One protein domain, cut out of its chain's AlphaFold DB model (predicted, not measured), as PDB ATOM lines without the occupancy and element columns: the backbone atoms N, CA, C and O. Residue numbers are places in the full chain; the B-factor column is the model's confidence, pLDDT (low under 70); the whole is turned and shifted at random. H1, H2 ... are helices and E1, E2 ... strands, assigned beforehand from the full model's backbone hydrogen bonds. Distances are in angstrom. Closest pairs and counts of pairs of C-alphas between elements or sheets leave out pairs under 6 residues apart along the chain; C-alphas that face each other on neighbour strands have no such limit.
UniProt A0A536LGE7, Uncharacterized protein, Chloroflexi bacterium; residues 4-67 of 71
ATOM      1  N   ILE A   4     159.169 116.193 171.969       98.31
ATOM      2  CA  ILE A   4     158.122 115.258 172.372       98.31
ATOM      3  C   ILE A   4     157.271 114.924 171.151       98.31
ATOM      4  O   ILE A   4     156.785 115.817 170.457       98.31
ATOM      5  N   ILE A   5     157.072 113.632 170.900       98.25
ATOM      6  CA  ILE A   5     156.177 113.147 169.850       98.25
ATOM      7  C   ILE A   5     154.922 112.591 170.519       98.25
ATOM      8  O   ILE A   5     154.986 111.609 171.256       98.25
ATOM      9  N   CYS A   6     153.779 113.214 170.246       98.12
ATOM     10  CA  CYS A   6     152.472 112.747 170.686       98.12
ATOM     11  C   CYS A   6     151.813 111.979 169.540       98.12
ATOM     12  O   CYS A   6     151.468 112.564 168.511       98.12
ATOM     13  N   LEU A   7     151.642 110.670 169.709       97.69
ATOM     14  CA  LEU A   7     150.898 109.855 168.754       97.69
ATOM     15  C   LEU A   7     149.405 109.999 169.040       97.69
ATOM     16  O   LEU A   7     148.970 109.759 170.162       97.69
ATOM     17  N   ALA A   8     148.644 110.403 168.028       96.81
ATOM     18  CA  ALA A   8     147.209 110.606 168.120       96.81
ATOM     19  C   ALA A   8     146.464 109.752 167.091       96.81
ATOM     20  O   ALA A   8     146.890 109.584 165.945       96.81
ATOM     21  N   LYS A   9     145.304 109.244 167.486       95.50
ATOM     22  CA  LYS A   9     144.389 108.447 166.686       95.50
ATOM     23  C   LYS A   9     143.033 109.136 166.673       95.50
ATOM     24  O   LYS A   9     142.540 109.580 167.707       95.50
ATOM     25  N   GLN A  10     142.416 109.206 165.495       93.69
ATOM     26  CA  GLN A  10     140.982 109.459 165.452       93.69
ATOM     27  C   GLN A  10     140.248 108.136 165.608       93.69
ATOM     28  O   GLN A  10     140.620 107.127 165.003       93.69
ATOM     29  N   VAL A  11     139.202 108.175 166.411       92.12
ATOM     30  CA  VAL A  11     138.311 107.067 166.715       92.12
ATOM     31  C   VAL A  11     136.881 107.476 166.356       92.12
ATOM     32  O   VAL A  11     136.597 108.674 166.249       92.12
ATOM     33  N   PRO A  12     135.966 106.519 166.129       91.00
ATOM     34  CA  PRO A  12     134.547 106.838 166.040       91.00
ATOM     35  C   PRO A  12     134.096 107.629 167.267       91.00
ATOM     36  O   PRO A  12     134.552 107.350 168.375       91.00
ATOM     37  N   ASP A  13     133.218 108.606 167.059       92.00
ATOM     38  CA  ASP A  13     132.688 109.415 168.151       92.00
ATOM     39  C   ASP A  13     131.895 108.524 169.129       92.00
ATOM     40  O   ASP A  13     130.904 107.915 168.704       92.00
ATOM     41  N   PRO A  14     132.317 108.410 170.407       89.62
ATOM     42  CA  PRO A  14     131.629 107.591 171.403       89.62
ATOM     43  C   PRO A  14     130.221 108.103 171.738       89.62
ATOM     44  O   PRO A  14     129.408 107.323 172.229       89.62
ATOM     45  N   GLU A  15     129.910 109.365 171.431       91.81
ATOM     46  CA  GLU A  15     128.580 109.955 171.612       91.81
ATOM     47  C   GLU A  15     127.631 109.625 170.446       91.81
ATOM     48  O   GLU A  15     126.436 109.929 170.492       91.81
ATOM     49  N   THR A  16     128.133 108.969 169.392       90.06
ATOM     50  CA  THR A  16     127.300 108.491 168.284       90.06
ATOM     51  C   THR A  16     126.288 107.460 168.794       90.06
ATOM     52  O   THR A  16     126.679 106.450 169.389       90.06
ATOM     53  N   PRO A  17     124.984 107.622 168.504       90.25
ATOM     54  CA  PRO A  17     123.988 106.626 168.868       90.25
ATOM     55  C   PRO A  17     124.302 105.249 168.271       90.25
ATOM     56  O   PRO A  17     124.548 105.120 167.070       90.25
ATOM     57  N   ALA A  18     124.185 104.194 169.085       85.31
ATOM     58  CA  ALA A  18     124.441 102.812 168.662       85.31
ATOM     59  C   ALA A  18     123.658 102.403 167.395       85.31
ATOM     60  O   ALA A  18     124.163 101.655 166.563       85.31
ATOM     61  N   SER A  19     122.445 102.938 167.218       88.44
ATOM     62  CA  SER A  19     121.568 102.675 166.068       88.44
ATOM     63  C   SER A  19     122.089 103.214 164.731       88.44
ATOM     64  O   SER A  19     121.595 102.810 163.678       88.44
ATOM     65  N   GLN A  20     123.056 104.132 164.754       86.81
ATOM     66  CA  GLN A  20     123.642 104.722 163.552       86.81
ATOM     67  C   GLN A  20     124.886 103.973 163.066       86.81
ATOM     68  O   GLN A  20     125.279 104.139 161.911       86.81
ATOM     69  N   PHE A  21     125.474 103.114 163.902       84.88
ATOM     70  CA  PHE A  21     126.553 102.233 163.478       84.88
ATOM     71  C   PHE A  21     126.006 101.058 162.672       84.88
ATOM     72  O   PHE A  21     125.006 100.435 163.029       84.88
ATOM     73  N   ARG A  22     126.688 100.731 161.572       86.56
ATOM     74  CA  ARG A  22     126.383  99.560 160.743       86.56
ATOM     75  C   ARG A  22     127.636  98.726 160.549       86.56
ATOM     76  O   ARG A  22     128.733  99.268 160.477       86.56
ATOM     77  N   VAL A  23     127.468  97.415 160.438       90.38
ATOM     78  CA  VAL A  23     128.556  96.489 160.115       90.38
ATOM     79  C   VAL A  23     128.368  96.020 158.678       90.38
ATOM     80  O   VAL A  23     127.288  95.569 158.310       90.38
ATOM     81  N   ASP A  24     129.416  96.144 157.871       91.56
ATOM     82  CA  ASP A  24     129.530  95.432 156.603       91.56
ATOM     83  C   ASP A  24     130.152  94.061 156.892       91.56
ATOM     84  O   ASP A  24     131.351  93.952 157.169       91.56
ATOM     85  N   GLU A  25     129.327  93.013 156.881       93.81
ATOM     86  CA  GLU A  25     129.764  91.646 157.185       93.81
ATOM     87  C   GLU A  25     130.696  91.068 156.112       93.81
ATOM     88  O   GLU A  25     131.604  90.298 156.438       93.81
ATOM     89  N   ALA A  26     130.520  91.464 154.848       95.06
ATOM     90  CA  ALA A  26     131.347  90.986 153.746       95.06
ATOM     91  C   ALA A  26     132.750  91.602 153.817       95.06
ATOM     92  O   ALA A  26     133.752  90.890 153.722       95.06
ATOM     93  N   ALA A  27     132.826  92.915 154.052       92.81
ATOM     94  CA  ALA A  27     134.089  93.625 154.231       92.81
ATOM     95  C   ALA A  27     134.698  93.453 155.635       92.81
ATOM     96  O   ALA A  27     135.857  93.816 155.839       92.81
ATOM     97  N   ARG A  28     133.937  92.913 156.600       91.94
ATOM     98  CA  ARG A  28     134.294  92.797 158.028       91.94
ATOM     99  C   ARG A  28     134.709  94.136 158.640       91.94
ATOM    100  O   ARG A  28     135.690  94.220 159.378       91.94
ATOM    101  N   LYS A  29     133.977  95.201 158.308       88.62
ATOM    102  CA  LYS A  29     134.272  96.568 158.754       88.62
ATOM    103  C   LYS A  29     133.045  97.224 159.367       88.62
ATOM    104  O   LYS A  29     131.918  96.992 158.939       88.62
ATOM    105  N   VAL A  30     133.281  98.093 160.346       86.88
ATOM    106  CA  VAL A  30     132.261  99.032 160.818       86.88
ATOM    107  C   VAL A  30     132.179 100.177 159.814       86.88
ATOM    108  O   VAL A  30     133.192 100.795 159.484       86.88
ATOM    109  N   LEU A  31     130.975 100.445 159.319       85.88
ATOM    110  CA  LEU A  31     130.693 101.589 158.467       85.88
ATOM    111  C   LEU A  31     130.566 102.844 159.343       85.88
ATOM    112  O   LEU A  31     129.822 102.816 160.330       85.88
ATOM    113  N   PRO A  32     131.263 103.941 159.001       80.75
ATOM    114  CA  PRO A  32     131.119 105.203 159.713       80.75
ATOM    115  C   PRO A  32     129.667 105.689 159.701       80.75
ATOM    116  O   PRO A  32     128.977 105.574 158.683       80.75
ATOM    117  N   ALA A  33     129.217 106.266 160.815       85.69
ATOM    118  CA  ALA A  33     127.899 106.877 160.888       85.69
ATOM    119  C   ALA A  33     127.818 108.075 159.910       85.69
ATOM    120  O   ALA A  33     128.683 108.957 159.950       85.69
ATOM    121  N   PRO A  34     126.815 108.127 159.010       84.12
ATOM    122  CA  PRO A  34     126.719 109.190 158.015       84.12
ATOM    123  C   PRO A  34     126.637 110.577 158.659       84.12
ATOM    124  O   PRO A  34     125.770 110.835 159.487       84.12
ATOM    125  N   GLY A  35     127.523 111.486 158.247       86.88
ATOM    126  CA  GLY A  35     127.535 112.873 158.722       86.88
ATOM    127  C   GLY A  35     128.210 113.099 160.079       86.88
ATOM    128  O   GLY A  35     128.351 114.254 160.471       86.88
ATOM    129  N   ILE A  36     128.681 112.049 160.761       88.75
ATOM    130  CA  ILE A  36     129.416 112.171 162.027       88.75
ATOM    131  C   ILE A  36     130.916 112.057 161.763       88.75
ATOM    132  O   ILE A  36     131.387 111.117 161.119       88.75
ATOM    133  N   GLN A  37     131.673 113.045 162.240       90.25
ATOM    134  CA  GLN A  37     133.126 113.063 162.098       90.25
ATOM    135  C   GLN A  37     133.786 112.242 163.215       90.25
ATOM    136  O   GLN A  37     133.355 112.328 164.363       90.25
ATOM    137  N   PRO A  38     134.855 111.484 162.917       90.94
ATOM    138  CA  PRO A  38     135.697 110.888 163.946       90.94
ATOM    139  C   PRO A  38     136.291 111.948 164.879       90.94
ATOM    140  O   PRO A  38     136.643 113.048 164.444       90.94
ATOM    141  N   VAL A  39     136.478 111.588 166.145       94.69
ATOM    142  CA  VAL A  39     137.060 112.457 167.177       94.69
ATOM    143  C   VAL A  39     138.437 111.942 167.593       94.69
ATOM    144  O   VAL A  39     138.726 110.756 167.418       94.69
ATOM    145  N   PRO A  40     139.328 112.787 168.137       95.19
ATOM    146  CA  PRO A  40     140.544 112.300 168.777       95.19
ATOM    147  C   PRO A  40     140.214 111.332 169.918       95.19
ATOM    148  O   PRO A  40     139.282 111.565 170.686       95.19
ATOM    149  N   SER A  41     141.001 110.268 170.062       96.00
ATOM    150  CA  SER A  41     140.954 109.417 171.252       96.00
ATOM    151  C   SER A  41     141.142 110.263 172.514       96.00
ATOM    152  O   SER A  41     142.074 111.065 172.607       96.00
ATOM    153  N   GLN A  42     140.285 110.044 173.512       95.12
ATOM    154  CA  GLN A  42     140.362 110.729 174.807       95.12
ATOM    155  C   GLN A  42     141.694 110.502 175.540       95.12
ATOM    156  O   GLN A  42     142.100 111.315 176.361       95.12
ATOM    157  N   PHE A  43     142.386 109.395 175.262       96.50
ATOM    158  CA  PHE A  43     143.689 109.118 175.866       96.50
ATOM    159  C   PHE A  43     144.778 109.999 175.256       96.50
ATOM    160  O   PHE A  43     145.673 110.480 175.950       96.50
ATOM    161  N   ASP A  44     144.669 110.255 173.957       97.56
ATOM    162  CA  ASP A  44     145.687 110.976 173.206       97.56
ATOM    163  C   ASP A  44     145.627 112.470 173.544       97.56
ATOM    164  O   ASP A  44     146.667 113.119 173.649       97.56
ATOM    165  N   THR A  45     144.430 113.008 173.811       96.31
ATOM    166  CA  THR A  45     144.263 114.392 174.286       96.31
ATOM    167  C   THR A  45     144.903 114.607 175.659       96.31
ATOM    168  O   THR A  45     145.544 115.635 175.869       96.31
ATOM    169  N   ILE A  46     144.827 113.621 176.562       98.19
ATOM    170  CA  ILE A  46     145.526 113.651 177.859       98.19
ATOM    171  C   ILE A  46     147.050 113.642 177.655       98.19
ATOM    172  O   ILE A  46     147.770 114.379 178.330       98.19
ATOM    173  N   GLY A  47     147.553 112.841 176.711       97.56
ATOM    174  CA  GLY A  47     148.981 112.792 176.378       97.56
ATOM    175  C   GLY A  47     149.511 114.109 175.801       97.56
ATOM    176  O   GLY A  47     150.581 114.573 176.197       97.56
ATOM    177  N   VAL A  48     148.747 114.743 174.906       98.25
ATOM    178  CA  VAL A  48     149.081 116.065 174.349       98.25
ATOM    179  C   VAL A  48     149.068 117.137 175.440       98.25
ATOM    180  O   VAL A  48     150.006 117.924 175.523       98.25
ATOM    181  N   GLU A  49     148.067 117.135 176.321       98.31
ATOM    182  CA  GLU A  49     147.999 118.047 177.469       98.31
ATOM    183  C   GLU A  49     149.208 117.885 178.406       98.31
ATOM    184  O   GLU A  49     149.801 118.867 178.849       98.31
ATOM    185  N   ALA A  50     149.648 116.651 178.668       98.06
ATOM    186  CA  ALA A  50     150.856 116.416 179.458       98.06
ATOM    187  C   ALA A  50     152.115 117.006 178.791       98.06
ATOM    188  O   ALA A  50     152.954 117.594 179.478       98.06
ATOM    189  N   ALA A  51     152.236 116.898 177.465       98.19
ATOM    190  CA  ALA A  51     153.333 117.507 176.716       98.19
ATOM    191  C   ALA A  51     153.278 119.044 176.758       98.19
ATOM    192  O   ALA A  51     154.315 119.688 176.931       98.19
ATOM    193  N   LEU A  52     152.082 119.636 176.671       98.31
ATOM    194  CA  LEU A  52     151.882 121.082 176.813       98.31
ATOM    195  C   LEU A  52     152.330 121.578 178.193       98.31
ATOM    196  O   LEU A  52     153.105 122.526 178.272       98.31
ATOM    197  N   ARG A  53     151.977 120.868 179.271       98.38
ATOM    198  CA  ARG A  53     152.440 121.197 180.633       98.38
ATOM    199  C   ARG A  53     153.958 121.139 180.801       98.38
ATOM    200  O   ARG A  53     154.503 121.836 181.657       98.38
ATOM    201  N   ILE A  54     154.645 120.282 180.042       97.75
ATOM    202  CA  ILE A  54     156.115 120.261 180.005       97.75
ATOM    203  C   ILE A  54     156.624 121.503 179.274       97.75
ATOM    204  O   ILE A  54     157.504 122.188 179.789       97.75
ATOM    205  N   LYS A  55     156.034 121.843 178.124       97.88
ATOM    206  CA  LYS A  55     156.406 123.033 177.350       97.88
ATOM    207  C   LYS A  55     156.202 124.343 178.114       97.88
ATOM    208  O   LYS A  55     157.030 125.238 177.988       97.88
ATOM    209  N   ASP A  56     155.176 124.437 178.955       98.06
ATOM    210  CA  ASP A  56     154.968 125.604 179.825       98.06
ATOM    211  C   ASP A  56     156.134 125.825 180.806       98.06
ATOM    212  O   ASP A  56     156.427 126.959 181.185       98.06
ATOM    213  N   LYS A  57     156.812 124.748 181.223       97.69
ATOM    214  CA  LYS A  57     157.979 124.792 182.123       97.69
ATOM    215  C   LYS A  57     159.304 124.895 181.368       97.69
ATOM    216  O   LYS A  57     160.270 125.432 181.904       97.69
ATOM    217  N   GLU A  58     159.346 124.383 180.142       97.25
ATOM    218  CA  GLU A  58     160.508 124.367 179.255       97.25
ATOM    219  C   GLU A  58     160.121 124.959 177.883       97.25
ATOM    220  O   GLU A  58     159.787 124.197 176.968       97.25
ATOM    221  N   PRO A  59     160.165 126.298 177.715       94.25
ATOM    222  CA  PRO A  59     159.601 126.999 176.552       94.25
ATOM    223  C   PRO A  59     160.173 126.573 175.195       94.25
ATOM    224  O   PRO A  59     159.472 126.629 174.184       94.25
ATOM    225  N   ASP A  60     161.421 126.102 175.178       97.62
ATOM    226  CA  ASP A  60     162.092 125.617 173.968       97.62
ATOM    227  C   ASP A  60     161.604 124.221 173.528       97.62
ATOM    228  O   ASP A  60     162.005 123.720 172.479       97.62
ATOM    229  N   THR A  61     160.737 123.560 174.304       98.06
ATOM    230  CA  THR A  61     160.204 122.234 173.961       98.06
ATOM    231  C   THR A  61     159.441 122.264 172.638       98.06
ATOM    232  O   THR A  61     158.460 122.996 172.456       98.06
ATOM    233  N   VAL A  62     159.846 121.383 171.724       98.31
ATOM    234  CA  VAL A  62     159.134 121.131 170.471       98.31
ATOM    235  C   VAL A  62     158.190 119.955 170.677       98.31
ATOM    236  O   VAL A  62     158.592 118.900 171.165       98.31
ATOM    237  N   ILE A  63     156.930 120.128 170.285       98.38
ATOM    238  CA  ILE A  63     155.922 119.068 170.317       98.38
ATOM    239  C   ILE A  63     155.490 118.793 168.882       98.38
ATOM    240  O   ILE A  63     155.084 119.708 168.165       98.38
ATOM    241  N   THR A  64     155.555 117.532 168.469       98.50
ATOM    242  CA  THR A  64     155.007 117.060 167.196       98.50
ATOM    243  C   THR A  64     153.835 116.137 167.483       98.50
ATOM    244  O   THR A  64     154.005 115.112 168.140       98.50
ATOM    245  N   VAL A  65     152.653 116.478 166.974       97.88
ATOM    246  CA  VAL A  65     151.498 115.575 166.998       97.88
ATOM    247  C   VAL A  65     151.471 114.808 165.685       97.88
ATOM    248  O   VAL A  65     151.435 115.412 164.614       97.88
ATOM    249  N   LEU A  66     151.515 113.482 165.767       97.19
ATOM    250  CA  LEU A  66     151.559 112.595 164.613       97.19
ATOM    251  C   LEU A  66     150.370 111.640 164.643       97.19
ATOM    252  O   LEU A  66     150.092 111.007 165.658       97.19
ATOM    253  N   ARG A  67     149.711 111.487 163.498       94.81
ATOM    254  CA  ARG A  67     148.661 110.494 163.279       94.81
ATOM    255  C   ARG A  67     149.005 109.653 162.061       94.81
ATOM    256  O   ARG A  67     149.459 110.188 161.056       94.81
TER     257      ARG A  67
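What this domain is: This is residues 4 to 67 of the 71 residues of an uncharacterized protein of Chloroflexi bacterium (UniProt A0A536LGE7). Two small lobes lie at the two ends of a rod: in one, helix H1 packs on a parallel pair of strands, E1 and E4; in the other is a small hairpin, E2 and E3. Two stretches without named elements, residues 8 to 21 and 32 to 41, join the lobes, with residues 10 to 11 briefly paired antiparallel with residues 39 to 40; residues 24 to 29, at the tip of the hairpin, stick out. The printed part has 64 residues with one named helix and four named strands, in the order E1, E2, E3, H1, E4, and under half of its residues, 31, are in named elements. The class is mixed, helices and strands. The whole is only just extended, close to loose, with a radius of gyration of the C-alphas of 16.4 A and spans of 50 by 22 by 17 A.

How they stand to each other: E1, residues 4 to 7, and E4, residues 62 to 66, are parallel neighbours at 15 degrees. N 4 and O 62 are 2.9 A apart and N 6 and O 64 are 2.8 A apart, both within hydrogen-bond range. H1, residues 42 to 57, has 6 pairs of C-alphas within 8 A with E1, the closest being those of Cys 6 and Val 48, 6.0 A apart. With E4 it has 4 such pairs, and the closest C-alphas are those of Ala 51 and Ile 63, 7.1 A apart. In H1, 10 of 12 O i to N i+4 pairs are within hydrogen-bond range. E2, residues 22 to 24, and E3, residues 29 to 31, form a hairpin, antiparallel at 139 degrees, with N 24 and O 29 2.8 A apart, within hydrogen-bond range. E2 is apart from E1, H1 and E4; E3 is apart from E1 and E4.

Where its parts are: E1 begins at C-alpha 4, (158.122, 115.258, 172.372), and measures 9.7 A from first to last C-alpha. E2 measures 6.6 A and E3 6.2 A; C-alpha 24, where E2 ends, is at (129.530, 95.432, 156.603). H1 has 16 residues and measures 23.7 A. E4, the longest strand by residues, measures 12.8 A and ends at C-alpha 66, (151.559, 112.595, 164.613).

The domain as a whole: The two C-alphas farthest apart are those of Ala 26 and Lys 57, 51.5 A, while the first and last printed C-alphas, Ile 4 and Arg 67, are 14.0 A apart. The link from E1 to E2, 14 residues, is long; that from E3 to H1, 10 residues, is short, and those from E2 to E3 and from H1 to E4 are tight. The printed part has no cut. The mean pLDDT of the printed part is 93.6, and no printed residue is under 70.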